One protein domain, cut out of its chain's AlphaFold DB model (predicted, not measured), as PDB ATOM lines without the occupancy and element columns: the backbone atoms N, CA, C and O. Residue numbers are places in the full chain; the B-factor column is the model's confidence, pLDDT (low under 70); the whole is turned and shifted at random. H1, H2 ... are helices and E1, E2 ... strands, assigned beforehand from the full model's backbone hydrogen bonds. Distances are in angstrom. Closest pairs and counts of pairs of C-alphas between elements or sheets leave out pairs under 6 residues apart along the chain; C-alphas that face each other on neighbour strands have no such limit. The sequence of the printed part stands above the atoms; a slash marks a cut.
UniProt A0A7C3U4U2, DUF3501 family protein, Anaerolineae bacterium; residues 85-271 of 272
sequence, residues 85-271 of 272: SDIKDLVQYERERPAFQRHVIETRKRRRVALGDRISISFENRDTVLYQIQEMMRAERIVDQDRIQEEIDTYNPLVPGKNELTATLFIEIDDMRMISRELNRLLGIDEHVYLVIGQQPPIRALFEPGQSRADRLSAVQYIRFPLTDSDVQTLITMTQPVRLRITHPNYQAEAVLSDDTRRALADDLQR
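Overview. This is residues 85 to 271 of the 272 residues of the protein "DUF3501 family protein" of Anaerolineae bacterium (UniProt A0A7C3U4U2). A sandwich, two crossed sheets face to face, is the core, and H1, H2 and H3 form a row of helices reaching away from the larger sheet. H5 and H6 cross at one end of the sandwich, and H4 lies beyond the opposite end. The printed part has 187 residues, with six named helices and seven named strands in the order H1 E1 E2 H2 H3 E3 H4 E4 E5 H5 E6 E7 H6. The sheets, E1 E2 E3 E5 and E4 E6 E7, are antiparallel, and the class is mixed, helices and strands. The whole is compact, with a radius of gyration of the C-alphas of 17.4 A and spans of 49 by 45 by 25 A.

Along the chain. H1, residues 90 to 109, begins with C-alpha 90 at (-157.630, 467.235, -45.896), is 26.2 A long and has a kink of 61 degrees near residue 97. E1 is residues 112 to 115 and E2 119 to 123. H2, residues 126 to 140, is 21.3 A long, and H3, residues 145 to 158, is 20.5 A. E3, residues 164 to 171, is 22.5 A long. H4 is residues 176 to 185, E4 193 to 197, E5 220 to 226, H5 229 to 237, E6 242 to 248 and E7 251 to 256. H6, residues 259 to 270, ends with C-alpha 270 at (-156.145, 493.950, -28.749).

Arrangement. H1 touches H2 at a steep tilt of 45 degrees, closest at the C-alphas of Val 104 and Thr 128, 6.2 A. H2 and H3 form a helical hairpin, closest at the C-alphas of Ile 133 and Glu 151, 6.3 A. H3 only grazes the strongly twisted larger sheet, with residues 157 to 158. In that sheet the neighbours E1 and E2 have N 113 and O 121 within hydrogen-bond range at 2.8 A, the neighbours E2 and E3 have N 122 and O 168 within hydrogen-bond range at 2.8 A, and the neighbours E3 and E5 have N 167 and O 223 within hydrogen-bond range at 2.9 A. In the other, N 194 and O 245 of E4 and E6 are 2.8 A apart, and N 246 and O 253 of the hairpin E6 and E7 2.8 A. H6 is over E3 at a height over the sheet of 9.2 A, and touches H5 with C-alphas 266 and 236 4.6 A apart. H4 touches no helix. Every O i to N i+4 pair is within hydrogen-bond range in H2, H5 and H6; H1 has 14 of 16, H3 8 of 10, H4 4 of 6.

Size, cuts and confidence. The C-alphas farthest apart, those of Val 91 and Gln 199, are 50.5 A apart. The printed part has no cut. The link E4 to E5, 22 residues, is long. Residues 209 to 215 and 271 are under 70 in pLDDT.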
ATOM      1  N   SER A  85    -157.014 470.830 -32.508       96.81
ATOM      2  CA  SER A  85    -158.442 471.092 -32.732       96.81
ATOM      3  C   SER A  85    -158.733 472.214 -33.735       96.81
ATOM      4  O   SER A  85    -159.865 472.332 -34.200       96.81
ATOM      5  N   ASP A  86    -157.742 473.040 -34.073       96.88
ATOM      6  CA  ASP A  86    -157.840 474.069 -35.114       96.88
ATOM      7  C   ASP A  86    -157.527 473.525 -36.514       96.88
ATOM      8  O   ASP A  86    -157.805 474.177 -37.529       96.88
ATOM      9  N   ILE A  87    -156.923 472.341 -36.574       97.44
ATOM     10  CA  ILE A  87    -156.509 471.701 -37.809       97.44
ATOM     11  C   ILE A  87    -157.680 470.932 -38.413       97.44
ATOM     12  O   ILE A  87    -158.424 470.226 -37.738       97.44
ATOM     13  N   LYS A  88    -157.831 471.078 -39.726       96.81
ATOM     14  CA  LYS A  88    -158.906 470.463 -40.502       96.81
ATOM     15  C   LYS A  88    -158.330 469.255 -41.206       96.81
ATOM     16  O   LYS A  88    -157.182 469.284 -41.642       96.81
ATOM     17  N   ASP A  89    -159.132 468.207 -41.348       96.06
ATOM     18  CA  ASP A  89    -158.740 467.117 -42.230       96.06
ATOM     19  C   ASP A  89    -158.617 467.617 -43.681       96.06
ATOM     20  O   ASP A  89    -159.137 468.672 -44.056       96.06
ATOM     21  N   LEU A  90    -157.924 466.842 -44.518       95.88
ATOM     22  CA  LEU A  90    -157.630 467.235 -45.896       95.88
ATOM     23  C   LEU A  90    -158.894 467.510 -46.724       95.88
ATOM     24  O   LEU A  90    -158.888 468.398 -47.572       95.88
ATOM     25  N   VAL A  91    -159.980 466.765 -46.499       97.19
ATOM     26  CA  VAL A  91    -161.218 466.908 -47.276       97.19
ATOM     27  C   VAL A  91    -161.943 468.183 -46.875       97.19
ATOM     28  O   VAL A  91    -162.393 468.936 -47.742       97.19
ATOM     29  N   GLN A  92    -162.056 468.438 -45.574       96.81
ATOM     30  CA  GLN A  92    -162.644 469.663 -45.061       96.81
ATOM     31  C   GLN A  92    -161.809 470.878 -45.473       96.81
ATOM     32  O   GLN A  92    -162.364 471.865 -45.960       96.81
ATOM     33  N   TYR A  93    -160.482 470.800 -45.340       97.56
ATOM     34  CA  TYR A  93    -159.597 471.897 -45.709       97.56
ATOM     35  C   TYR A  93    -159.707 472.241 -47.194       97.56
ATOM     36  O   TYR A  93    -159.908 473.408 -47.513       97.56
ATOM     37  N   GLU A  94    -159.677 471.265 -48.109       97.50
ATOM     38  CA  GLU A  94    -159.794 471.528 -49.554       97.50
ATOM     39  C   GLU A  94    -161.102 472.253 -49.928       97.50
ATOM     40  O   GLU A  94    -161.104 473.100 -50.822       97.50
ATOM     41  N   ARG A  95    -162.208 471.996 -49.211       98.00
ATOM     42  CA  ARG A  95    -163.482 472.711 -49.424       98.00
ATOM     43  C   ARG A  95    -163.399 474.186 -49.033       98.00
ATOM     44  O   ARG A  95    -163.957 475.039 -49.718       98.00
ATOM     45  N   GLU A  96    -162.723 474.491 -47.931       96.75
ATOM     46  CA  GLU A  96    -162.663 475.842 -47.358       96.75
ATOM     47  C   GLU A  96    -161.454 476.659 -47.846       96.75
ATOM     48  O   GLU A  96    -161.447 477.895 -47.788       96.75
ATOM     49  N   ARG A  97    -160.434 475.976 -48.371       97.62
ATOM     50  CA  ARG A  97    -159.141 476.530 -48.772       97.62
ATOM     51  C   ARG A  97    -159.251 477.747 -49.693       97.62
ATOM     52  O   ARG A  97    -158.555 478.716 -49.407       97.62
ATOM     53  N   PRO A  98    -160.104 477.798 -50.739       98.25
ATOM     54  CA  PRO A  98    -160.183 478.985 -51.597       98.25
ATOM     55  C   PRO A  98    -160.640 480.253 -50.859       98.25
ATOM     56  O   PRO A  98    -160.219 481.361 -51.194       98.25
ATOM     57  N   ALA A  99    -161.514 480.121 -49.858       97.94
ATOM     58  CA  ALA A  99    -161.944 481.252 -49.041       97.94
ATOM     59  C   ALA A  99    -160.844 481.655 -48.052       97.94
ATOM     60  O   ALA A  99    -160.484 482.831 -47.983       97.94
ATOM     61  N   PHE A 100    -160.256 480.678 -47.358       97.56
ATOM     62  CA  PHE A 100    -159.206 480.943 -46.379       97.56
ATOM     63  C   PHE A 100    -157.925 481.499 -47.021       97.56
ATOM     64  O   PHE A 100    -157.347 482.458 -46.518       97.56
ATOM     65  N   GLN A 101    -157.533 480.995 -48.192       97.69
ATOM     66  CA  GLN A 101    -156.411 481.520 -48.969       97.69
ATOM     67  C   GLN A 101    -156.617 482.993 -49.341       97.69
ATOM     68  O   GLN A 101    -155.698 483.794 -49.177       97.69
ATOM     69  N   ARG A 102    -157.813 483.379 -49.813       97.75
ATOM     70  CA  ARG A 102    -158.119 484.788 -50.119       97.75
ATOM     71  C   ARG A 102    -157.992 485.668 -48.879       97.75
ATOM     72  O   ARG A 102    -157.346 486.708 -48.945       97.75
ATOM     73  N   HIS A 103    -158.544 485.223 -47.750       96.69
ATOM     74  CA  HIS A 103    -158.422 485.923 -46.467       96.69
ATOM     75  C   HIS A 103    -156.957 486.128 -46.055       96.69
ATOM     76  O   HIS A 103    -156.546 487.239 -45.720       96.69
ATOM     77  N   VAL A 104    -156.135 485.080 -46.145       96.38
ATOM     78  CA  VAL A 104    -154.716 485.135 -45.762       96.38
ATOM     79  C   VAL A 104    -153.904 486.011 -46.715       96.38
ATOM     80  O   VAL A 104    -153.030 486.744 -46.259       96.38
ATOM     81  N   ILE A 105    -154.205 486.010 -48.017       94.94
ATOM     82  CA  ILE A 105    -153.570 486.918 -48.985       94.94
ATOM     83  C   ILE A 105    -153.845 488.382 -48.612       94.94
ATOM     84  O   ILE A 105    -152.902 489.169 -48.522       94.94
ATOM     85  N   GLU A 106    -155.100 488.749 -48.341       94.94
ATOM     86  CA  GLU A 106    -155.453 490.118 -47.928       94.94
ATOM     87  C   GLU A 106    -154.871 490.492 -46.558       94.94
ATOM     88  O   GLU A 106    -154.520 491.647 -46.299       94.94
ATOM     89  N   THR A 107    -154.723 489.508 -45.673       95.19
ATOM     90  CA  THR A 107    -154.066 489.682 -44.376       95.19
ATOM     91  C   THR A 107    -152.572 489.963 -44.555       95.19
ATOM     92  O   THR A 107    -152.068 490.948 -44.021       95.19
ATOM     93  N   ARG A 108    -151.867 489.174 -45.377       94.44
ATOM     94  CA  ARG A 108    -150.426 489.334 -45.643       94.44
ATOM     95  C   ARG A 108    -150.088 490.639 -46.361       94.44
ATOM     96  O   ARG A 108    -149.068 491.245 -46.044       94.44
ATOM     97  N   LYS A 109    -150.941 491.112 -47.279       94.50
ATOM     98  CA  LYS A 109    -150.734 492.390 -47.992       94.50
ATOM     99  C   LYS A 109    -150.524 493.572 -47.049       94.50
ATOM    100  O   LYS A 109    -149.690 494.423 -47.323       94.50
ATOM    101  N   ARG A 110    -151.252 493.604 -45.933       96.12
ATOM    102  CA  ARG A 110    -151.177 494.690 -44.945       96.12
ATOM    103  C   ARG A 110    -150.026 494.518 -43.955       96.12
ATOM    104  O   ARG A 110    -149.757 495.426 -43.184       96.12
ATOM    105  N   ARG A 111    -149.331 493.377 -43.970       97.06
ATOM    106  CA  ARG A 111    -148.329 492.990 -42.962       97.06
ATOM    107  C   ARG A 111    -146.904 492.906 -43.492       97.06
ATOM    108  O   ARG A 111    -145.980 492.788 -42.692       97.06
ATOM    109  N   ARG A 112    -146.716 492.956 -44.814       97.38
ATOM    110  CA  ARG A 112    -145.392 492.944 -45.443       97.38
ATOM    111  C   ARG A 112    -144.878 494.368 -45.625       97.38
ATOM    112  O   ARG A 112    -145.519 495.182 -46.282       97.38
ATOM    113  N   VAL A 113    -143.696 494.632 -45.088       98.25
ATOM    114  CA  VAL A 113    -142.988 495.907 -45.190       98.25
ATOM    115  C   VAL A 113    -141.673 495.664 -45.919       98.25
ATOM    116  O   VAL A 113    -140.859 494.853 -45.478       98.25
ATOM    117  N   ALA A 114    -141.469 496.342 -47.048       98.06
ATOM    118  CA  ALA A 114    -140.166 496.387 -47.706       98.06
ATOM    119  C   ALA A 114    -139.216 497.284 -46.897       98.06
ATOM    120  O   ALA A 114    -139.621 498.339 -46.410       98.06
ATOM    121  N   LEU A 115    -137.966 496.860 -46.744       97.62
ATOM    122  CA  LEU A 115    -136.955 497.504 -45.915       97.62
ATOM    123  C   LEU A 115    -135.653 497.629 -46.711       97.62
ATOM    124  O   LEU A 115    -134.731 496.815 -46.604       97.62
ATOM    125  N   GLY A 116    -135.612 498.664 -47.546       96.12
ATOM    126  CA  GLY A 116    -134.625 498.803 -48.615       96.12
ATOM    127  C   GLY A 116    -134.927 497.870 -49.789       96.12
ATOM    128  O   GLY A 116    -136.056 497.410 -49.951       96.12
ATOM    129  N   ASP A 117    -133.906 497.584 -50.593       94.12
ATOM    130  CA  ASP A 117    -134.087 496.917 -51.891       94.12
ATOM    131  C   ASP A 117    -134.091 495.386 -51.814       94.12
ATOM    132  O   ASP A 117    -134.509 494.727 -52.760       94.12
ATOM    133  N   ARG A 118    -133.571 494.804 -50.726       94.69
ATOM    134  CA  ARG A 118    -133.318 493.351 -50.631       94.69
ATOM    135  C   ARG A 118    -133.944 492.686 -49.424       94.69
ATOM    136  O   ARG A 118    -133.904 491.468 -49.322       94.69
ATOM    137  N   ILE A 119    -134.447 493.458 -48.469       97.44
ATOM    138  CA  ILE A 119    -135.020 492.907 -47.248       97.44
ATOM    139  C   ILE A 119    -136.482 493.288 -47.177       97.44
ATOM    140  O   ILE A 119    -136.862 494.426 -47.435       97.44
ATOM    141  N   SER A 120    -137.306 492.328 -46.789       98.06
ATOM    142  CA  SER A 120    -138.687 492.580 -46.415       98.06
ATOM    143  C   SER A 120    -139.029 491.826 -45.138       98.06
ATOM    144  O   SER A 120    -138.486 490.762 -44.855       98.06
ATOM    145  N   ILE A 121    -139.920 492.398 -44.336       98.44
ATOM    146  CA  ILE A 121    -140.388 491.816 -43.078       98.44
ATOM    147  C   ILE A 121    -141.895 491.634 -43.191       98.44
ATOM    148  O   ILE A 121    -142.612 492.569 -43.537       98.44
ATOM    149  N   SER A 122    -142.380 490.425 -42.927       98.12
ATOM    150  CA  SER A 122    -143.805 490.108 -42.865       98.12
ATOM    151  C   SER A 122    -144.181 489.807 -41.427       98.12
ATOM    152  O   SER A 122    -143.761 488.783 -40.898       98.12
ATOM    153  N   PHE A 123    -144.965 490.679 -40.799       98.31
ATOM    154  CA  PHE A 123    -145.494 490.404 -39.466       98.31
ATOM    155  C   PHE A 123    -146.468 489.226 -39.512       98.31
ATOM    156  O   PHE A 123    -147.356 489.183 -40.370       98.31
ATOM    157  N   GLU A 124    -146.291 488.276 -38.601       97.44
ATOM    158  CA  GLU A 124    -147.111 487.071 -38.522       97.44
ATOM    159  C   GLU A 124    -148.269 487.273 -37.543       97.44
ATOM    160  O   GLU A 124    -148.225 488.110 -36.642       97.44
ATOM    161  N   ASN A 125    -149.339 486.513 -37.743       96.00
ATOM    162  CA  ASN A 125    -150.420 486.390 -36.783       96.00
ATOM    163  C   ASN A 125    -150.936 484.949 -36.770       96.00
ATOM    164  O   ASN A 125    -150.479 484.083 -37.517       96.00
ATOM    165  N   ARG A 126    -151.931 484.677 -35.926       95.69
ATOM    166  CA  ARG A 126    -152.495 483.330 -35.816       95.69
ATOM    167  C   ARG A 126    -153.018 482.777 -37.144       95.69
ATOM    168  O   ARG A 126    -152.810 481.603 -37.433       95.69
ATOM    169  N   ASP A 127    -153.680 483.604 -37.953       96.44
ATOM    170  CA  ASP A 127    -154.257 483.171 -39.229       96.44
ATOM    171  C   ASP A 127    -153.171 482.828 -40.255       96.44
ATOM    172  O   ASP A 127    -153.310 481.843 -40.988       96.44
ATOM    173  N   THR A 128    -152.082 483.607 -40.316       96.81
ATOM    174  CA  THR A 128    -150.969 483.316 -41.231       96.81
ATOM    175  C   THR A 128    -150.247 482.029 -40.849       96.81
ATOM    176  O   THR A 128    -149.911 481.256 -41.751       96.81
ATOM    177  N   VAL A 129    -150.091 481.769 -39.547       97.19
ATOM    178  CA  VAL A 129    -149.498 480.538 -39.005       97.19
ATOM    179  C   VAL A 129    -150.400 479.327 -39.240       97.19
ATOM    180  O   VAL A 129    -149.956 478.321 -39.791       97.19
ATOM    181  N   LEU A 130    -151.692 479.429 -38.913       98.12
ATOM    182  CA  LEU A 130    -152.659 478.355 -39.161       98.12
ATOM    183  C   LEU A 130    -152.703 477.981 -40.647       98.12
ATOM    184  O   LEU A 130    -152.756 476.803 -40.997       98.12
ATOM    185  N   TYR A 131    -152.648 478.977 -41.535       97.94
ATOM    186  CA  TYR A 131    -152.577 478.737 -42.972       97.94
ATOM    187  C   TYR A 131    -151.306 477.990 -43.386       97.94
ATOM    188  O   TYR A 131    -151.397 477.086 -44.214       97.94
ATOM    189  N   GLN A 132    -150.142 478.328 -42.820       96.31
ATOM    190  CA  GLN A 132    -148.891 477.617 -43.105       96.31
ATOM    191  C   GLN A 132    -148.971 476.147 -42.690       96.31
ATOM    192  O   GLN A 132    -148.665 475.284 -43.510       96.31
ATOM    193  N   ILE A 133    -149.451 475.862 -41.477       97.38
ATOM    194  CA  ILE A 133    -149.587 474.486 -40.974       97.38
ATOM    195  C   ILE A 133    -150.534 473.678 -41.874       97.38
ATOM    196  O   ILE A 133    -150.204 472.576 -42.308       97.38
ATOM    197  N   GLN A 134    -151.686 474.247 -42.233       97.94
ATOM    198  CA  GLN A 134    -152.658 473.574 -43.098       97.94
ATOM    199  C   GLN A 134    -152.113 473.315 -44.511       97.94
ATOM    200  O   GLN A 134    -152.306 472.233 -45.068       97.94
ATOM    201  N   GLU A 135    -151.398 474.280 -45.099       97.81
ATOM    202  CA  GLU A 135    -150.772 474.080 -46.409       97.81
ATOM    203  C   GLU A 135    -149.645 473.042 -46.354       97.81
ATOM    204  O   GLU A 135    -149.509 472.272 -47.307       97.81
ATOM    205  N   MET A 136    -148.894 472.962 -45.249       96.38
ATOM    206  CA  MET A 136    -147.900 471.908 -45.035       96.38
ATOM    207  C   MET A 136    -148.549 470.529 -45.000       96.38
ATOM    208  O   MET A 136    -148.161 469.634 -45.754       96.38
ATOM    209  N   MET A 137    -149.604 470.376 -44.202       96.75
ATOM    210  CA  MET A 137    -150.346 469.122 -44.122       96.75
ATOM    211  C   MET A 137    -150.935 468.703 -45.465       96.75
ATOM    212  O   MET A 137    -150.901 467.524 -45.815       96.75
ATOM    213  N   ARG A 138    -151.442 469.660 -46.244       96.88
ATOM    214  CA  ARG A 138    -152.009 469.411 -47.571       96.88
ATOM    215  C   ARG A 138    -150.953 468.982 -48.584       96.88
ATOM    216  O   ARG A 138    -151.166 468.004 -49.302       96.88
ATOM    217  N   ALA A 139    -149.837 469.706 -48.651       96.75
ATOM    218  CA  ALA A 139    -148.761 469.440 -49.603       96.75
ATOM    219  C   ALA A 139    -148.116 468.068 -49.357       96.75
ATOM    220  O   ALA A 139    -147.932 467.297 -50.298       96.75
ATOM    221  N   GLU A 140    -147.867 467.742 -48.088       96.31
ATOM    222  CA  GLU A 140    -147.196 466.507 -47.668       96.31
ATOM    223  C   GLU A 140    -148.176 465.369 -47.324       96.31
ATOM    224  O   GLU A 140    -147.765 464.265 -46.960       96.31
ATOM    225  N   ARG A 141    -149.489 465.615 -47.457       96.19
ATOM    226  CA  ARG A 141    -150.586 464.684 -47.126       96.19
ATOM    227  C   ARG A 141    -150.465 464.094 -45.713       96.19
ATOM    228  O   ARG A 141    -150.683 462.897 -45.512       96.19
ATOM    229  N   ILE A 142    -150.111 464.931 -44.741       94.44
ATOM    230  CA  ILE A 142    -149.954 464.538 -43.338       94.44
ATOM    231  C   ILE A 142    -151.345 464.379 -42.718       94.44
ATOM    232  O   ILE A 142    -152.137 465.316 -42.699       94.44
ATOM    233  N   VAL A 143    -151.638 463.176 -42.225       95.06
ATOM    234  CA  VAL A 143    -152.894 462.843 -41.523       95.06
ATOM    235  C   VAL A 143    -152.655 462.220 -40.146       95.06
ATOM    236  O   VAL A 143    -153.590 462.056 -39.371       95.06
ATOM    237  N   ASP A 144    -151.407 461.853 -39.863       96.62
ATOM    238  CA  ASP A 144    -150.978 461.297 -38.586       96.62
ATOM    239  C   ASP A 144    -150.885 462.409 -37.534       96.62
ATOM    240  O   ASP A 144    -150.252 463.431 -37.788       96.62
ATOM    241  N   GLN A 145    -151.526 462.228 -36.377       96.06
ATOM    242  CA  GLN A 145    -151.651 463.287 -35.370       96.06
ATOM    243  C   GLN A 145    -150.312 463.711 -34.768       96.06
ATOM    244  O   GLN A 145    -150.127 464.905 -34.532       96.06
ATOM    245  N   ASP A 146    -149.379 462.778 -34.571       97.31
ATOM    246  CA  ASP A 146    -148.071 463.094 -33.994       97.31
ATOM    247  C   ASP A 146    -147.274 463.967 -34.966       97.31
ATOM    248  O   ASP A 146    -146.755 465.016 -34.588       97.31
ATOM    249  N   ARG A 147    -147.289 463.623 -36.259       96.88
ATOM    250  CA  ARG A 147    -146.673 464.457 -37.303       96.88
ATOM    251  C   ARG A 147    -147.346 465.819 -37.461       96.88
ATOM    252  O   ARG A 147    -146.681 466.793 -37.788       96.88
ATOM    253  N   ILE A 148    -148.659 465.912 -37.253       96.94
ATOM    254  CA  ILE A 148    -149.357 467.207 -37.249       96.94
ATOM    255  C   ILE A 148    -148.888 468.047 -36.063       96.94
ATOM    256  O   ILE A 148    -148.649 469.242 -36.220       96.94
ATOM    257  N   GLN A 149    -148.747 467.432 -34.889       97.62
ATOM    258  CA  GLN A 149    -148.262 468.120 -33.701       97.62
ATOM    259  C   GLN A 149    -146.829 468.633 -33.899       97.62
ATOM    260  O   GLN A 149    -146.555 469.766 -33.521       97.62
ATOM    261  N   GLU A 150    -145.952 467.874 -34.563       96.25
ATOM    262  CA  GLU A 150    -144.599 468.330 -34.925       96.25
ATOM    263  C   GLU A 150    -144.620 469.604 -35.792       96.25
ATOM    264  O   GLU A 150    -143.860 470.545 -35.542       96.25
ATOM    265  N   GLU A 151    -145.509 469.674 -36.789       96.31
ATOM    266  CA  GLU A 151    -145.684 470.881 -37.609       96.31
ATOM    267  C   GLU A 151    -146.248 472.042 -36.775       96.31
ATOM    268  O   GLU A 151    -145.744 473.162 -36.846       96.31
ATOM    269  N   ILE A 152    -147.257 471.788 -35.934       96.88
ATOM    270  CA  ILE A 152    -147.803 472.800 -35.018       96.88
ATOM    271  C   ILE A 152    -146.698 473.365 -34.124       96.88
ATOM    272  O   ILE A 152    -146.562 474.583 -34.034       96.88
ATOM    273  N   ASP A 153    -145.891 472.509 -33.500       94.94
ATOM    274  CA  ASP A 153    -144.808 472.909 -32.598       94.94
ATOM    275  C   ASP A 153    -143.718 473.701 -33.330       94.94
ATOM    276  O   ASP A 153    -143.120 474.612 -32.760       94.94
ATOM    277  N   THR A 154    -143.499 473.402 -34.613       92.00
ATOM    278  CA  THR A 154    -142.542 474.116 -35.465       92.00
ATOM    279  C   THR A 154    -142.997 475.543 -35.779       92.00
ATOM    280  O   THR A 154    -142.176 476.462 -35.765       92.00
ATOM    281  N   TYR A 155    -144.287 475.755 -36.065       94.12
ATOM    282  CA  TYR A 155    -144.796 477.061 -36.506       94.12
ATOM    283  C   TYR A 155    -145.443 477.899 -35.395       94.12
ATOM    284  O   TYR A 155    -145.478 479.122 -35.511       94.12
ATOM    285  N   ASN A 156    -145.917 477.300 -34.299       94.94
ATOM    286  CA  ASN A 156    -146.518 478.034 -33.179       94.94
ATOM    287  C   ASN A 156    -145.638 479.140 -32.573       94.94
ATOM    288  O   ASN A 156    -146.212 480.147 -32.157       94.94
ATOM    289  N   PRO A 157    -144.293 479.039 -32.541       92.81
ATOM    290  CA  PRO A 157    -143.441 480.147 -32.105       92.81
ATOM    291  C   PRO A 157    -143.628 481.445 -32.908       92.81
ATOM    292  O   PRO A 157    -143.272 482.516 -32.418       92.81
ATOM    293  N   LEU A 158    -144.202 481.372 -34.116       94.19
ATOM    294  CA  LEU A 158    -144.559 482.531 -34.936       94.19
ATOM    295  C   LEU A 158    -145.903 483.161 -34.559       94.19
ATOM    296  O   LEU A 158    -146.216 484.239 -35.061       94.19
ATOM    297  N   VAL A 159    -146.711 482.537 -33.703       95.19
ATOM    298  CA  VAL A 159    -147.917 483.178 -33.167       95.19
ATOM    299  C   VAL A 159    -147.482 484.205 -32.114       95.19
ATOM    300  O   VAL A 159    -146.810 483.819 -31.152       95.19
ATOM    301  N   PRO A 160    -147.857 485.494 -32.252       93.62
ATOM    302  CA  PRO A 160    -147.444 486.531 -31.313       93.62
ATOM    303  C   PRO A 160    -147.735 486.190 -29.846       93.62
ATOM    304  O   PRO A 160    -148.823 485.729 -29.485       93.62
ATOM    305  N   GLY A 161    -146.742 486.419 -28.986       90.25
ATOM    306  CA  GLY A 161    -146.891 486.404 -27.536       90.25
ATOM    307  C   GLY A 161    -147.717 487.568 -26.990       90.25
ATOM    308  O   GLY A 161    -148.199 488.440 -27.707       90.25
ATOM    309  N   LYS A 162    -147.876 487.601 -25.665       89.56
ATOM    310  CA  LYS A 162    -148.324 488.796 -24.947       89.56
ATOM    311  C   LYS A 162    -147.258 489.872 -25.100       89.56
ATOM    312  O   LYS A 162    -146.092 489.599 -24.827       89.56
ATOM    313  N   ASN A 163    -147.687 491.089 -25.430       93.69
ATOM    314  CA  ASN A 163    -146.811 492.246 -25.606       93.69
ATOM    315  C   ASN A 163    -145.639 491.918 -26.535       93.69
ATOM    316  O   ASN A 163    -144.475 492.122 -26.203       93.69
ATOM    317  N   GLU A 164    -145.941 491.341 -27.688       95.00
ATOM    318  CA  GLU A 164    -144.919 490.913 -28.621       95.00
ATOM    319  C   GLU A 164    -145.444 490.977 -30.047       95.00
ATOM    320  O   GLU A 164    -146.619 490.716 -30.297       95.00
ATOM    321  N   LEU A 165    -144.554 491.289 -30.985       97.25
ATOM    322  CA  LEU A 165    -144.791 491.079 -32.408       97.25
ATOM    323  C   LEU A 165    -143.842 490.002 -32.920       97.25
ATOM    324  O   LEU A 165    -142.645 490.048 -32.643       97.25
ATOM    325  N   THR A 166    -144.350 489.073 -33.715       97.50
ATOM    326  CA  THR A 166    -143.547 488.094 -34.451       97.50
ATOM    327  C   THR A 166    -143.525 488.470 -35.928       97.50
ATOM    328  O   THR A 166    -144.458 489.086 -36.456       97.50
ATOM    329  N   ALA A 167    -142.441 488.137 -36.619       98.06
ATOM    330  CA  ALA A 167    -142.334 488.368 -38.046       98.06
ATOM    331  C   ALA A 167    -141.374 487.385 -38.719       98.06
ATOM    332  O   ALA A 167    -140.469 486.831 -38.096       98.06
ATOM    333  N   THR A 168    -141.540 487.248 -40.028       97.44
ATOM    334  CA  THR A 168    -140.588 486.581 -40.908       97.44
ATOM    335  C   THR A 168    -139.821 487.632 -41.706       97.44
ATOM    336  O   THR A 168    -140.420 488.414 -42.449       97.44
ATOM    337  N   LEU A 169    -138.497 487.653 -41.566       97.81
ATOM    338  CA  LEU A 169    -137.587 488.456 -42.377       97.81
ATOM    339  C   LEU A 169    -137.136 487.641 -43.591       97.81
ATOM    340  O   LEU A 169    -136.672 486.510 -43.463       97.81
ATOM    341  N   PHE A 170    -137.257 488.246 -44.767       96.81
ATOM    342  CA  PHE A 170    -136.831 487.696 -46.045       96.81
ATOM    343  C   PHE A 170    -135.654 488.499 -46.586       96.81
ATOM    344  O   PHE A 170    -135.715 489.727 -46.642       96.81
ATOM    345  N   ILE A 171    -134.613 487.793 -47.016       95.75
ATOM    346  CA  ILE A 171    -133.494 488.326 -47.787       95.75
ATOM    347  C   ILE A 171    -133.702 487.875 -49.231       95.75
ATOM    348  O   ILE A 171    -133.566 486.697 -49.567       95.75
ATOM    349  N   GLU A 172    -134.075 488.821 -50.075       94.00
ATOM    350  CA  GLU A 172    -134.377 488.624 -51.484       94.00
ATOM    351  C   GLU A 172    -133.066 488.676 -52.284       94.00
ATOM    352  O   GLU A 172    -132.306 489.647 -52.229       94.00
ATOM    353  N   ILE A 173    -132.759 487.574 -52.974       90.44
ATOM    354  CA  ILE A 173    -131.537 487.397 -53.764       90.44
ATOM    355  C   ILE A 173    -131.946 486.832 -55.123       90.44
ATOM    356  O   ILE A 173    -132.362 485.677 -55.212       90.44
ATOM    357  N   ASP A 174    -131.810 487.641 -56.172       87.75
ATOM    358  CA  ASP A 174    -132.293 487.287 -57.514       87.75
ATOM    359  C   ASP A 174    -131.458 486.186 -58.186       87.75
ATOM    360  O   ASP A 174    -131.991 485.324 -58.886       87.75
ATOM    361  N   ASP A 175    -130.137 486.192 -57.974       88.88
ATOM    362  CA  ASP A 175    -129.225 485.208 -58.561       88.88
ATOM    363  C   ASP A 175    -128.853 484.117 -57.549       88.88
ATOM    364  O   ASP A 175    -128.113 484.345 -56.585       88.88
ATOM    365  N   MET A 176    -129.295 482.887 -57.827       84.69
ATOM    366  CA  MET A 176    -128.986 481.714 -57.007       84.69
ATOM    367  C   MET A 176    -127.482 481.484 -56.809       84.69
ATOM    368  O   MET A 176    -127.069 480.968 -55.771       84.69
ATOM    369  N   ARG A 177    -126.643 481.873 -57.777       89.50
ATOM    370  CA  ARG A 177    -125.178 481.737 -57.689       89.50
ATOM    371  C   ARG A 177    -124.569 482.700 -56.672       89.50
ATOM    372  O   ARG A 177    -123.445 482.488 -56.224       89.50
ATOM    373  N   MET A 178    -125.303 483.748 -56.306       88.50
ATOM    374  CA  MET A 178    -124.853 484.804 -55.406       88.50
ATOM    375  C   MET A 178    -125.341 484.612 -53.972       88.50
ATOM    376  O   MET A 178    -124.815 485.281 -53.088       88.50
ATOM    377  N   ILE A 179    -126.246 483.657 -53.715       88.88
ATOM    378  CA  ILE A 179    -126.852 483.424 -52.393       88.88
ATOM    379  C   ILE A 179    -125.805 483.366 -51.281       88.88
ATOM    380  O   ILE A 179    -125.850 484.172 -50.357       88.88
ATOM    381  N   SER A 180    -124.821 482.465 -51.380       88.94
ATOM    382  CA  SER A 180    -123.814 482.317 -50.320       88.94
ATOM    383  C   SER A 180    -123.000 483.594 -50.113       88.94
ATOM    384  O   SER A 180    -122.735 483.967 -48.974       88.94
ATOM    385  N   ARG A 181    -122.642 484.300 -51.193       90.56
ATOM    386  CA  ARG A 181    -121.876 485.547 -51.101       90.56
ATOM    387  C   ARG A 181    -122.685 486.640 -50.410       90.56
ATOM    388  O   ARG A 181    -122.163 487.293 -49.516       90.56
ATOM    389  N   GLU A 182    -123.929 486.852 -50.830       91.00
ATOM    390  CA  GLU A 182    -124.771 487.913 -50.275       91.00
ATOM    391  C   GLU A 182    -125.140 487.621 -48.816       91.00
ATOM    392  O   GLU A 182    -125.032 488.515 -47.983       91.00
ATOM    393  N   LEU A 183    -125.456 486.369 -48.471       92.12
ATOM    394  CA  LEU A 183    -125.711 485.975 -47.082       92.12
ATOM    395  C   LEU A 183    -124.468 486.156 -46.198       92.12
ATOM    396  O   LEU A 183    -124.585 486.686 -45.097       92.12
ATOM    397  N   ASN A 184    -123.274 485.813 -46.695       91.81
ATOM    398  CA  ASN A 184    -122.026 486.020 -45.953       91.81
ATOM    399  C   ASN A 184    -121.743 487.506 -45.680       91.81
ATOM    400  O   ASN A 184    -121.186 487.845 -44.641       91.81
ATOM    401  N   ARG A 185    -122.142 488.411 -46.585       92.94
ATOM    402  CA  ARG A 185    -122.010 489.864 -46.364       92.94
ATOM    403  C   ARG A 185    -122.943 490.384 -45.277       92.94
ATOM    404  O   ARG A 185    -122.684 491.459 -44.745       92.94
ATOM    405  N   LEU A 186    -124.012 489.658 -44.968       93.94
ATOM    406  CA  LEU A 186    -125.016 490.026 -43.972       93.94
ATOM    407  C   LEU A 186    -124.855 489.251 -42.654       93.94
ATOM    408  O   LEU A 186    -125.741 489.310 -41.809       93.94
ATOM    409  N   LEU A 187    -123.750 488.524 -42.455       92.81
ATOM    410  CA  LEU A 187    -123.464 487.896 -41.163       92.81
ATOM    411  C   LEU A 187    -123.416 488.955 -40.056       92.81
ATOM    412  O   LEU A 187    -122.726 489.961 -40.199       92.81
ATOM    413  N   GLY A 188    -124.140 488.705 -38.963       92.31
ATOM    414  CA  GLY A 188    -124.322 489.650 -37.860       92.31
ATOM    415  C   GLY A 188    -125.552 490.550 -38.001       92.31
ATOM    416  O   GLY A 188    -125.841 491.323 -37.092       92.31
ATOM    417  N   ILE A 189    -126.317 490.469 -39.100       94.31
ATOM    418  CA  ILE A 189    -127.545 491.267 -39.274       94.31
ATOM    419  C   ILE A 189    -128.566 491.062 -38.145       94.31
ATOM    420  O   ILE A 189    -129.337 491.972 -37.848       94.31
ATOM    421  N   ASP A 190    -128.533 489.911 -37.479       92.00
ATOM    422  CA  ASP A 190    -129.376 489.551 -36.342       92.00
ATOM    423  C   ASP A 190    -129.187 490.443 -35.103       92.00
ATOM    424  O   ASP A 190    -130.049 490.506 -34.223       92.00
ATOM    425  N   GLU A 191    -128.106 491.220 -35.052       94.06
ATOM    426  CA  GLU A 191    -127.881 492.221 -34.007       94.06
ATOM    427  C   GLU A 191    -128.365 493.627 -34.383       94.06
ATOM    428  O   GLU A 191    -128.400 494.519 -33.532       94.06
ATOM    429  N   HIS A 192    -128.767 493.818 -35.640       97.25
ATOM    430  CA  HIS A 192    -128.928 495.129 -36.263       97.25
ATOM    431  C   HIS A 192    -130.342 495.428 -36.774       97.25
ATOM    432  O   HIS A 192    -130.516 496.439 -37.452       97.25
ATOM    433  N   VAL A 193    -131.346 494.599 -36.468       98.31
ATOM    434  CA  VAL A 193    -132.754 494.844 -36.841       98.31
ATOM    435  C   VAL A 193    -133.534 495.410 -35.656       98.31
ATOM    436  O   VAL A 193    -133.519 494.840 -34.564       98.31
ATOM    437  N   TYR A 194    -134.249 496.516 -35.875       98.69
ATOM    438  CA  TYR A 194    -134.982 497.235 -34.832       98.69
ATOM    439  C   TYR A 194    -136.381 497.664 -35.276       98.69
ATOM    440  O   TYR A 194    -136.590 498.053 -36.426       98.69
ATOM    441  N   LEU A 195    -137.306 497.688 -34.320       98.62
ATOM    442  CA  LEU A 195    -138.575 498.406 -34.387       98.62
ATOM    443  C   LEU A 195    -138.442 499.698 -33.570       98.62
ATOM    444  O   LEU A 195    -137.952 499.678 -32.444       98.62
ATOM    445  N   VAL A 196    -138.854 500.835 -34.122       98.25
ATOM    446  CA  VAL A 196    -138.771 502.139 -33.447       98.25
ATOM    447  C   VAL A 196    -140.150 502.784 -33.437       98.25
ATOM    448  O   VAL A 196    -140.760 502.967 -34.492       98.25
ATOM    449  N   ILE A 197    -140.625 503.152 -32.248       96.88
ATOM    450  CA  ILE A 197    -141.944 503.749 -32.019       96.88
ATOM    451  C   ILE A 197    -141.746 505.205 -31.581       96.88
ATOM    452  O   ILE A 197    -141.269 505.480 -30.483       96.88
ATOM    453  N   GLY A 198    -142.089 506.164 -32.442       93.56
ATOM    454  CA  GLY A 198    -141.903 507.591 -32.166       93.56
ATOM    455  C   GLY A 198    -140.447 507.944 -31.828       93.56
ATOM    456  O   GLY A 198    -139.561 507.788 -32.672       93.56
ATOM    457  N   GLN A 199    -140.237 508.440 -30.603       91.56
ATOM    458  CA  GLN A 199    -138.934 508.800 -30.016       91.56
ATOM    459  C   GLN A 199    -138.490 507.834 -28.898       91.56
ATOM    460  O   GLN A 199    -137.563 508.137 -28.150       91.56
ATOM    461  N   GLN A 200    -139.172 506.696 -28.744       92.50
ATOM    462  CA  GLN A 200    -138.829 505.698 -27.731       92.50
ATOM    463  C   GLN A 200    -137.517 504.974 -28.084       92.50
ATOM    464  O   GLN A 200    -137.118 504.962 -29.258       92.50
ATOM    465  N   PRO A 201    -136.830 504.362 -27.099       96.00
ATOM    466  CA  PRO A 201    -135.667 503.526 -27.366       96.00
ATOM    467  C   PRO A 201    -135.970 502.445 -28.422       96.00
ATOM    468  O   PRO A 201    -137.040 501.840 -28.382       96.00
ATOM    469  N   PRO A 202    -135.052 502.176 -29.368       97.44
ATOM    470  CA  PRO A 202    -135.246 501.132 -30.369       97.44
ATOM    471  C   PRO A 202    -135.413 499.751 -29.732       97.44
ATOM    472  O   PRO A 202    -134.589 499.327 -28.922       97.44
ATOM    473  N   ILE A 203    -136.428 499.020 -30.172       98.38
ATOM    474  CA  ILE A 203    -136.686 497.642 -29.768       98.38
ATOM    475  C   ILE A 203    -135.905 496.737 -30.712       98.38
ATOM    476  O   ILE A 203    -136.214 496.647 -31.901       98.38
ATOM    477  N   ARG A 204    -134.862 496.086 -30.198       98.19
ATOM    478  CA  ARG A 204    -134.063 495.129 -30.971       98.19
ATOM    479  C   ARG A 204    -134.878 493.861 -31.244       98.19
ATOM    480  O   ARG A 204    -135.510 493.326 -30.336       98.19
ATOM    481  N   ALA A 205    -134.815 493.368 -32.477       97.81
ATOM    482  CA  ALA A 205    -135.368 492.073 -32.845       97.81
ATOM    483  C   ALA A 205    -134.570 490.930 -32.198       97.81
ATOM    484  O   ALA A 205    -133.337 490.933 -32.196       97.81
ATOM    485  N   LEU A 206    -135.279 489.926 -31.694       95.69
ATOM    486  CA  LEU A 206    -134.721 488.656 -31.251       95.69
ATOM    487  C   LEU A 206    -134.903 487.636 -32.371       95.69
ATOM    488  O   LEU A 206    -136.026 487.406 -32.808       95.69
ATOM    489  N   PHE A 207    -133.807 487.050 -32.842       93.31
ATOM    490  CA  PHE A 207    -133.826 486.028 -33.886       93.31
ATOM    491  C   PHE A 207    -133.971 484.640 -33.266       93.31
ATOM    492  O   PHE A 207    -133.414 484.371 -32.198       93.31
ATOM    493  N   GLU A 208    -134.704 483.758 -33.943       84.94
ATOM    494  CA  GLU A 208    -134.889 482.386 -33.480       84.94
ATOM    495  C   GLU A 208    -133.549 481.619 -33.511       84.94
ATOM    496  O   GLU A 208    -132.876 481.573 -34.554       84.94
ATOM    497  N   PRO A 209    -133.130 481.003 -32.390       69.38
ATOM    498  CA  PRO A 209    -131.841 480.335 -32.302       69.38
ATOM    499  C   PRO A 209    -131.724 479.188 -33.315       69.38
ATOM    500  O   PRO A 209    -132.604 478.344 -33.453       69.38
ATOM    501  N   GLY A 210    -130.587 479.131 -34.013       65.06
ATOM    502  CA  GLY A 210    -130.276 478.073 -34.978       65.06
ATOM    503  C   GLY A 210    -130.579 478.406 -36.444       65.06
ATOM    504  O   GLY A 210    -130.110 477.660 -37.306       65.06
ATOM    505  N   GLN A 211    -131.271 479.516 -36.742       61.59
ATOM    506  CA  GLN A 211    -131.431 480.042 -38.114       61.59
ATOM    507  C   GLN A 211    -130.294 480.977 -38.547       61.59
ATOM    508  O   GLN A 211    -129.989 481.083 -39.742       61.59
ATOM    509  N   SER A 212    -129.635 481.599 -37.571       56.09
ATOM    510  CA  SER A 212    -128.293 482.152 -37.683       56.09
ATOM    511  C   SER A 212    -127.352 481.329 -36.795       56.09
ATOM    512  O   SER A 212    -127.621 481.051 -35.624       56.09
ATOM    513  N   ARG A 213    -126.249 480.859 -37.372       59.25
ATOM    514  CA  ARG A 213    -125.061 480.415 -36.631       59.25
ATOM    515  C   ARG A 213    -123.950 481.412 -36.928       59.25
ATOM    516  O   ARG A 213    -124.021 482.101 -37.944       59.25
ATOM    517  N   ALA A 214    -122.920 481.461 -36.082       56.44
ATOM    518  CA  ALA A 214    -121.781 482.374 -36.248       56.44
ATOM    519  C   ALA A 214    -121.159 482.341 -37.665       56.44
ATOM    520  O   ALA A 214    -120.524 483.303 -38.082       56.44
ATOM    521  N   ASP A 215    -121.364 481.252 -38.409       57.09
ATOM    522  CA  ASP A 215    -120.853 480.996 -39.751       57.09
ATOM    523  C   ASP A 215    -121.928 480.879 -40.852       57.09
ATOM    524  O   ASP A 215    -121.577 480.711 -42.022       57.09
ATOM    525  N   ARG A 216    -123.231 480.936 -40.532       72.25
ATOM    526  CA  ARG A 216    -124.291 480.671 -41.519       72.25
ATOM    527  C   ARG A 216    -125.576 481.448 -41.248       72.25
ATOM    528  O   ARG A 216    -126.234 481.233 -40.236       72.25
ATOM    529  N   LEU A 217    -125.967 482.267 -42.222       82.94
ATOM    530  CA  LEU A 217    -127.252 482.965 -42.288       82.94
ATOM    531  C   LEU A 217    -128.185 482.254 -43.282       82.94
ATOM    532  O   LEU A 217    -127.744 481.810 -44.342       82.94
ATOM    533  N   SER A 218    -129.470 482.146 -42.953       88.56
ATOM    534  CA  SER A 218    -130.546 481.729 -43.869       88.56
ATOM    535  C   SER A 218    -131.219 482.950 -44.511       88.56
ATOM    536  O   SER A 218    -131.324 483.999 -43.878       88.56
ATOM    537  N   ALA A 219    -131.707 482.808 -45.747       91.88
ATOM    538  CA  ALA A 219    -132.463 483.854 -46.446       91.88
ATOM    539  C   ALA A 219    -133.844 484.127 -45.822       91.88
ATOM    540  O   ALA A 219    -134.448 485.162 -46.088       91.88
ATOM    541  N   VAL A 220    -134.341 483.204 -45.000       93.44
ATOM    542  CA  VAL A 220    -135.551 483.373 -44.195       93.44
ATOM    543  C   VAL A 220    -135.149 483.294 -42.730       93.44
ATOM    544  O   VAL A 220    -134.436 482.361 -42.351       93.44
ATOM    545  N   GLN A 221    -135.580 484.279 -41.947       94.25
ATOM    546  CA  GLN A 221    -135.297 484.399 -40.520       94.25
ATOM    547  C   GLN A 221    -136.592 484.655 -39.751       94.25
ATOM    548  O   GLN A 221    -137.373 485.529 -40.132       94.25
ATOM    549  N   TYR A 222    -136.811 483.932 -38.659       94.81
ATOM    550  CA  TYR A 222    -137.907 484.211 -37.730       94.81
ATOM    551  C   TYR A 222    -137.432 485.161 -36.641       94.81
ATOM    552  O   TYR A 222    -136.389 484.936 -36.024       94.81
ATOM    553  N   ILE A 223    -138.189 486.237 -36.436       96.56
ATOM    554  CA  ILE A 223    -137.832 487.307 -35.513       96.56
ATOM    555  C   ILE A 223    -139.000 487.685 -34.608       96.56
ATOM    556  O   ILE A 223    -140.169 487.574 -34.983       96.56
ATOM    557  N   ARG A 224    -138.670 488.167 -33.411       96.69
ATOM    558  CA  ARG A 224    -139.624 488.601 -32.386       96.69
ATOM    559  C   ARG A 224    -139.226 489.969 -31.847       96.69
ATOM    560  O   ARG A 224    -138.044 490.245 -31.657       96.69
ATOM    561  N   PHE A 225    -140.206 490.819 -31.580       97.81
ATOM    562  CA  PHE A 225    -140.029 492.132 -30.968       97.81
ATOM    563  C   PHE A 225    -140.738 492.134 -29.614       97.81
ATOM    564  O   PHE A 225    -141.965 492.261 -29.589       97.81
ATOM    565  N   PRO A 226    -140.005 491.973 -28.496       96.31
ATOM    566  CA  PRO A 226    -140.596 492.085 -27.172       96.31
ATOM    567  C   PRO A 226    -140.991 493.542 -26.913       96.31
ATOM    568  O   PRO A 226    -140.180 494.449 -27.083       96.31
ATOM    569  N   LEU A 227    -142.235 493.763 -26.504       96.19
ATOM    570  CA  LEU A 227    -142.804 495.083 -26.253       96.19
ATOM    571  C   LEU A 227    -143.023 495.298 -24.752       96.19
ATOM    572  O   LEU A 227    -143.374 494.380 -24.007       96.19
ATOM    573  N   THR A 228    -142.868 496.538 -24.302       95.25
ATOM    574  CA  THR A 228    -143.370 496.972 -22.994       95.25
ATOM    575  C   THR A 228    -144.863 497.306 -23.075       95.25
ATOM    576  O   THR A 228    -145.410 497.508 -24.160       95.25
ATOM    577  N   ASP A 229    -145.539 497.436 -21.931       93.31
ATOM    578  CA  ASP A 229    -146.942 497.886 -21.913       93.31
ATOM    579  C   ASP A 229    -147.107 499.287 -22.543       93.31
ATOM    580  O   ASP A 229    -148.121 499.581 -23.177       93.31
ATOM    581  N   SER A 230    -146.086 500.149 -22.429       93.12
ATOM    582  CA  SER A 230    -146.089 501.484 -23.039       93.12
ATOM    583  C   SER A 230    -145.990 501.427 -24.568       93.12
ATOM    584  O   SER A 230    -146.699 502.167 -25.262       93.12
ATOM    585  N   ASP A 231    -145.170 500.516 -25.099       95.19
ATOM    586  CA  ASP A 231    -145.066 500.262 -26.539       95.19
ATOM    587  C   ASP A 231    -146.405 499.778 -27.100       95.19
ATOM    588  O   ASP A 231    -146.898 500.324 -28.090       95.19
ATOM    589  N   VAL A 232    -147.029 498.804 -26.426       94.69
ATOM    590  CA  VAL A 232    -148.342 498.253 -26.799       94.69
ATOM    591  C   VAL A 232    -149.403 499.350 -26.812       94.69
ATOM    592  O   VAL A 232    -150.100 499.514 -27.812       94.69
ATOM    593  N   GLN A 233    -149.484 500.166 -25.759       93.50
ATOM    594  CA  GLN A 233    -150.442 501.270 -25.701       93.50
ATOM    595  C   GLN A 233    -150.222 502.284 -26.836       93.50
ATOM    596  O   GLN A 233    -151.178 502.802 -27.421       93.50
ATOM    597  N   THR A 234    -148.968 502.566 -27.185       93.06
ATOM    598  CA  THR A 234    -148.634 503.494 -28.274       93.06
ATOM    599  C   THR A 234    -149.000 502.917 -29.645       93.06
ATOM    600  O   THR A 234    -149.522 503.641 -30.497       93.06
ATOM    601  N   LEU A 235    -148.772 501.616 -29.851       94.12
ATOM    602  CA  LEU A 235    -149.161 500.898 -31.067       94.12
ATOM    603  C   LEU A 235    -150.680 500.875 -31.240       94.12
ATOM    604  O   LEU A 235    -151.168 501.218 -32.315       94.12
ATOM    605  N   ILE A 236    -151.415 500.558 -30.173       94.12
ATOM    606  CA  ILE A 236    -152.880 500.491 -30.173       94.12
ATOM    607  C   ILE A 236    -153.510 501.865 -30.415       94.12
ATOM    608  O   ILE A 236    -154.426 502.001 -31.220       94.12
ATOM    609  N   THR A 237    -153.019 502.903 -29.736       94.19
ATOM    610  CA  THR A 237    -153.554 504.267 -29.898       94.19
ATOM    611  C   THR A 237    -153.167 504.904 -31.227       94.19
ATOM    612  O   THR A 237    -153.733 505.930 -31.596       94.19
ATOM    613  N   MET A 238    -152.194 504.324 -31.939       93.56
ATOM    614  CA  MET A 238    -151.706 504.818 -33.222       93.56
ATOM    615  C   MET A 238    -151.294 506.302 -33.194       93.56
ATOM    616  O   MET A 238    -151.350 506.998 -34.211       93.56
ATOM    617  N   THR A 239    -150.819 506.792 -32.050       90.50
ATOM    618  CA  THR A 239    -150.469 508.211 -31.858       90.50
ATOM    619  C   THR A 239    -149.086 508.576 -32.388       90.50
ATOM    620  O   THR A 239    -148.824 509.742 -32.669       90.50
ATOM    621  N   GLN A 240    -148.196 507.593 -32.541       94.38
ATOM    622  CA  GLN A 240    -146.816 507.798 -32.983       94.38
ATOM    623  C   GLN A 240    -146.512 507.013 -34.265       94.38
ATOM    624  O   GLN A 240    -147.065 505.921 -34.461       94.38
ATOM    625  N   PRO A 241    -145.622 507.529 -35.138       95.88
ATOM    626  CA  PRO A 241    -145.130 506.773 -36.278       95.88
ATOM    627  C   PRO A 241    -144.306 505.581 -35.795       95.88
ATOM    628  O   PRO A 241    -143.580 505.662 -34.803       95.88
ATOM    629  N   VAL A 242    -144.393 504.481 -36.530       98.06
ATOM    630  CA  VAL A 242    -143.620 503.266 -36.265       98.06
ATOM    631  C   VAL A 242    -142.758 502.996 -37.481       98.06
ATOM    632  O   VAL A 242    -143.219 503.163 -38.609       98.06
ATOM    633  N   ARG A 243    -141.513 502.582 -37.269       98.12
ATOM    634  CA  ARG A 243    -140.575 502.268 -38.350       98.12
ATOM    635  C   ARG A 243    -139.774 501.013 -38.044       98.12
ATOM    636  O   ARG A 243    -139.461 500.738 -36.887       98.12
ATOM    637  N   LEU A 244    -139.422 500.286 -39.093       98.69
ATOM    638  CA  LEU A 244    -138.394 499.254 -39.056       98.69
ATOM    639  C   LEU A 244    -137.069 499.872 -39.485       98.69
ATOM    640  O   LEU A 244    -137.039 500.681 -40.413       98.69
ATOM    641  N   ARG A 245    -135.978 499.481 -38.829       98.56
ATOM    642  CA  ARG A 245    -134.638 499.993 -39.113       98.56
ATOM    643  C   ARG A 245    -133.605 498.877 -39.076       98.56
ATOM    644  O   ARG A 245    -133.596 498.081 -38.141       98.56
ATOM    645  N   ILE A 246    -132.705 498.875 -40.056       98.56
ATOM    646  CA  ILE A 246    -131.499 498.048 -40.087       98.56
ATOM    647  C   ILE A 246    -130.276 498.959 -40.068       98.56
ATOM    648  O   ILE A 246    -130.185 499.886 -40.871       98.56
ATOM    649  N   THR A 247    -129.337 498.697 -39.157       98.25
ATOM    650  CA  THR A 247    -128.094 499.483 -38.997       98.25
ATOM    651  C   THR A 247    -126.827 498.670 -39.267       98.25
ATOM    652  O   THR A 247    -125.743 499.017 -38.801       98.25
ATOM    653  N   HIS A 248    -126.948 497.570 -40.008       97.81
ATOM    654  CA  HIS A 248    -125.841 496.669 -40.288       97.81
ATOM    655  C   HIS A 248    -124.798 497.353 -41.200       97.81
ATOM    656  O   HIS A 248    -125.184 498.010 -42.171       97.81
ATOM    657  N   PRO A 249    -123.478 497.187 -40.978       96.81
ATOM    658  CA  PRO A 249    -122.447 497.875 -41.768       96.81
ATOM    659  C   PRO A 249    -122.554 497.653 -43.283       96.81
ATOM    660  O   PRO A 249    -122.305 498.568 -44.062       96.81
ATOM    661  N   ASN A 250    -122.971 496.453 -43.700       95.94
ATOM    662  CA  ASN A 250    -123.139 496.095 -45.114       95.94
ATOM    663  C   ASN A 250    -124.574 496.277 -45.641       95.94
ATOM    664  O   ASN A 250    -124.823 495.964 -46.805       95.94
ATOM    665  N   TYR A 251    -125.522 496.716 -44.804       96.94
ATOM    666  CA  TYR A 251    -126.908 496.955 -45.212       96.94
ATOM    667  C   TYR A 251    -127.618 497.886 -44.223       96.94
ATOM    668  O   TYR A 251    -127.934 497.488 -43.105       96.94
ATOM    669  N   GLN A 252    -127.896 499.118 -44.646       98.19
ATOM    670  CA  GLN A 252    -128.621 500.101 -43.843       98.19
ATOM    671  C   GLN A 252    -129.912 500.477 -44.555       98.19
ATOM    672  O   GLN A 252    -129.894 500.815 -45.737       98.19
ATOM    673  N   ALA A 253    -131.029 500.406 -43.840       98.38
ATOM    674  CA  ALA A 253    -132.339 500.726 -44.386       98.38
ATOM    675  C   ALA A 253    -133.296 501.147 -43.269       98.38
ATOM    676  O   ALA A 253    -133.198 500.666 -42.142       98.38
ATOM    677  N   GLU A 254    -134.252 502.010 -43.591       98.31
ATOM    678  CA  GLU A 254    -135.354 502.377 -42.705       98.31
ATOM    679  C   GLU A 254    -136.646 502.436 -43.522       98.31
ATOM    680  O   GLU A 254    -136.640 502.882 -44.668       98.31
ATOM    681  N   ALA A 255    -137.750 501.973 -42.940       98.44
ATOM    682  CA  ALA A 255    -139.069 502.042 -43.554       98.44
ATOM    683  C   ALA A 255    -140.126 502.370 -42.500       98.44
ATOM    684  O   ALA A 255    -140.208 501.714 -41.459       98.44
ATOM    685  N   VAL A 256    -140.952 503.378 -42.779       98.00
ATOM    686  CA  VAL A 256    -142.112 503.720 -41.947       98.00
ATOM    687  C   VAL A 256    -143.238 502.733 -42.246       98.00
ATOM    688  O   VAL A 256    -143.541 502.458 -43.406       98.00
ATOM    689  N   LEU A 257    -143.859 502.191 -41.201       98.31
ATOM    690  CA  LEU A 257    -145.002 501.299 -41.339       98.31
ATOM    691  C   LEU A 257    -146.208 502.097 -41.837       98.31
ATOM    692  O   LEU A 257    -146.533 503.150 -41.288       98.31
ATOM    693  N   SER A 258    -146.898 501.556 -42.840       97.62
ATOM    694  CA  SER A 258    -148.157 502.125 -43.324       97.62
ATOM    695  C   SER A 258    -149.241 502.099 -42.239       97.62
ATOM    696  O   SER A 258    -149.204 501.263 -41.332       97.62
ATOM    697  N   ASP A 259    -150.252 502.959 -42.359       96.81
ATOM    698  CA  ASP A 259    -151.397 502.946 -41.440       96.81
ATOM    699  C   ASP A 259    -152.189 501.635 -41.502       96.81
ATOM    700  O   ASP A 259    -152.737 501.199 -40.492       96.81
ATOM    701  N   ASP A 260    -152.215 500.962 -42.654       97.12
ATOM    702  CA  ASP A 260    -152.806 499.627 -42.792       97.12
ATOM    703  C   ASP A 260    -152.051 498.587 -41.966       97.12
ATOM    704  O   ASP A 260    -152.667 497.778 -41.273       97.12
ATOM    705  N   THR A 261    -150.717 498.634 -42.006       97.94
ATOM    706  CA  THR A 261    -149.865 497.759 -41.197       97.94
ATOM    707  C   THR A 261    -150.037 498.052 -39.721       97.94
ATOM    708  O   THR A 261    -150.276 497.134 -38.945       97.94
ATOM    709  N   ARG A 262    -149.983 499.325 -39.323       97.50
ATOM    710  CA  ARG A 262    -150.143 499.725 -37.921       97.50
ATOM    711  C   ARG A 262    -151.497 499.294 -37.358       97.50
ATOM    712  O   ARG A 262    -151.524 498.738 -36.267       97.50
ATOM    713  N   ARG A 263    -152.586 499.457 -38.122       96.38
ATOM    714  CA  ARG A 263    -153.917 498.949 -37.748       96.38
ATOM    715  C   ARG A 263    -153.934 497.434 -37.590       96.38
ATOM    716  O   ARG A 263    -154.422 496.943 -36.585       96.38
ATOM    717  N   ALA A 264    -153.359 496.696 -38.540       95.69
ATOM    718  CA  ALA A 264    -153.317 495.236 -38.463       95.69
ATOM    719  C   ALA A 264    -152.555 494.728 -37.224       95.69
ATOM    720  O   ALA A 264    -152.966 493.737 -36.626       95.69
ATOM    721  N   LEU A 265    -151.469 495.404 -36.832       95.69
ATOM    722  CA  LEU A 265    -150.713 495.073 -35.619       95.69
ATOM    723  C   LEU A 265    -151.470 495.463 -34.344       95.69
ATOM    724  O   LEU A 265    -151.484 494.693 -33.389       95.69
ATOM    725  N   ALA A 266    -152.110 496.636 -34.328       94.38
ATOM    726  CA  ALA A 266    -152.943 497.075 -33.210       94.38
ATOM    727  C   ALA A 266    -154.104 496.101 -32.956       94.38
ATOM    728  O   ALA A 266    -154.318 495.706 -31.812       94.38
ATOM    729  N   ASP A 267    -154.784 495.657 -34.018       92.38
ATOM    730  CA  ASP A 267    -155.868 494.675 -33.938       92.38
ATOM    731  C   ASP A 267    -155.402 493.360 -33.293       92.38
ATOM    732  O   ASP A 267    -156.134 492.779 -32.498       92.38
ATOM    733  N   ASP A 268    -154.198 492.874 -33.617       91.31
ATOM    734  CA  ASP A 268    -153.677 491.634 -33.023       91.31
ATOM    735  C   ASP A 268    -153.331 491.801 -31.542       91.31
ATOM    736  O   ASP A 268    -153.541 490.880 -30.760       91.31
ATOM    737  N   LEU A 269    -152.818 492.971 -31.148       90.19
ATOM    738  CA  LEU A 269    -152.473 493.274 -29.756       90.19
ATOM    739  C   LEU A 269    -153.712 493.464 -28.865       90.19
ATOM    740  O   LEU A 269    -153.603 493.336 -27.647       90.19
ATOM    741  N   GLN A 270    -154.870 493.778 -29.455       84.38
ATOM    742  CA  GLN A 270    -156.145 493.950 -28.749       84.38
ATOM    743  C   GLN A 270    -156.977 492.668 -28.631       84.38
ATOM    744  O   GLN A 270    -157.884 492.615 -27.803       84.38
ATOM    745  N   ARG A 271    -156.744 491.671 -29.490       68.44
ATOM    746  CA  ARG A 271    -157.556 490.448 -29.535       68.44
ATOM    747  C   ARG A 271    -157.149 489.489 -28.412       68.44
ATOM    748  O   ARG A 271    -156.063 488.916 -28.459       68.44
TER     749      ARG A 271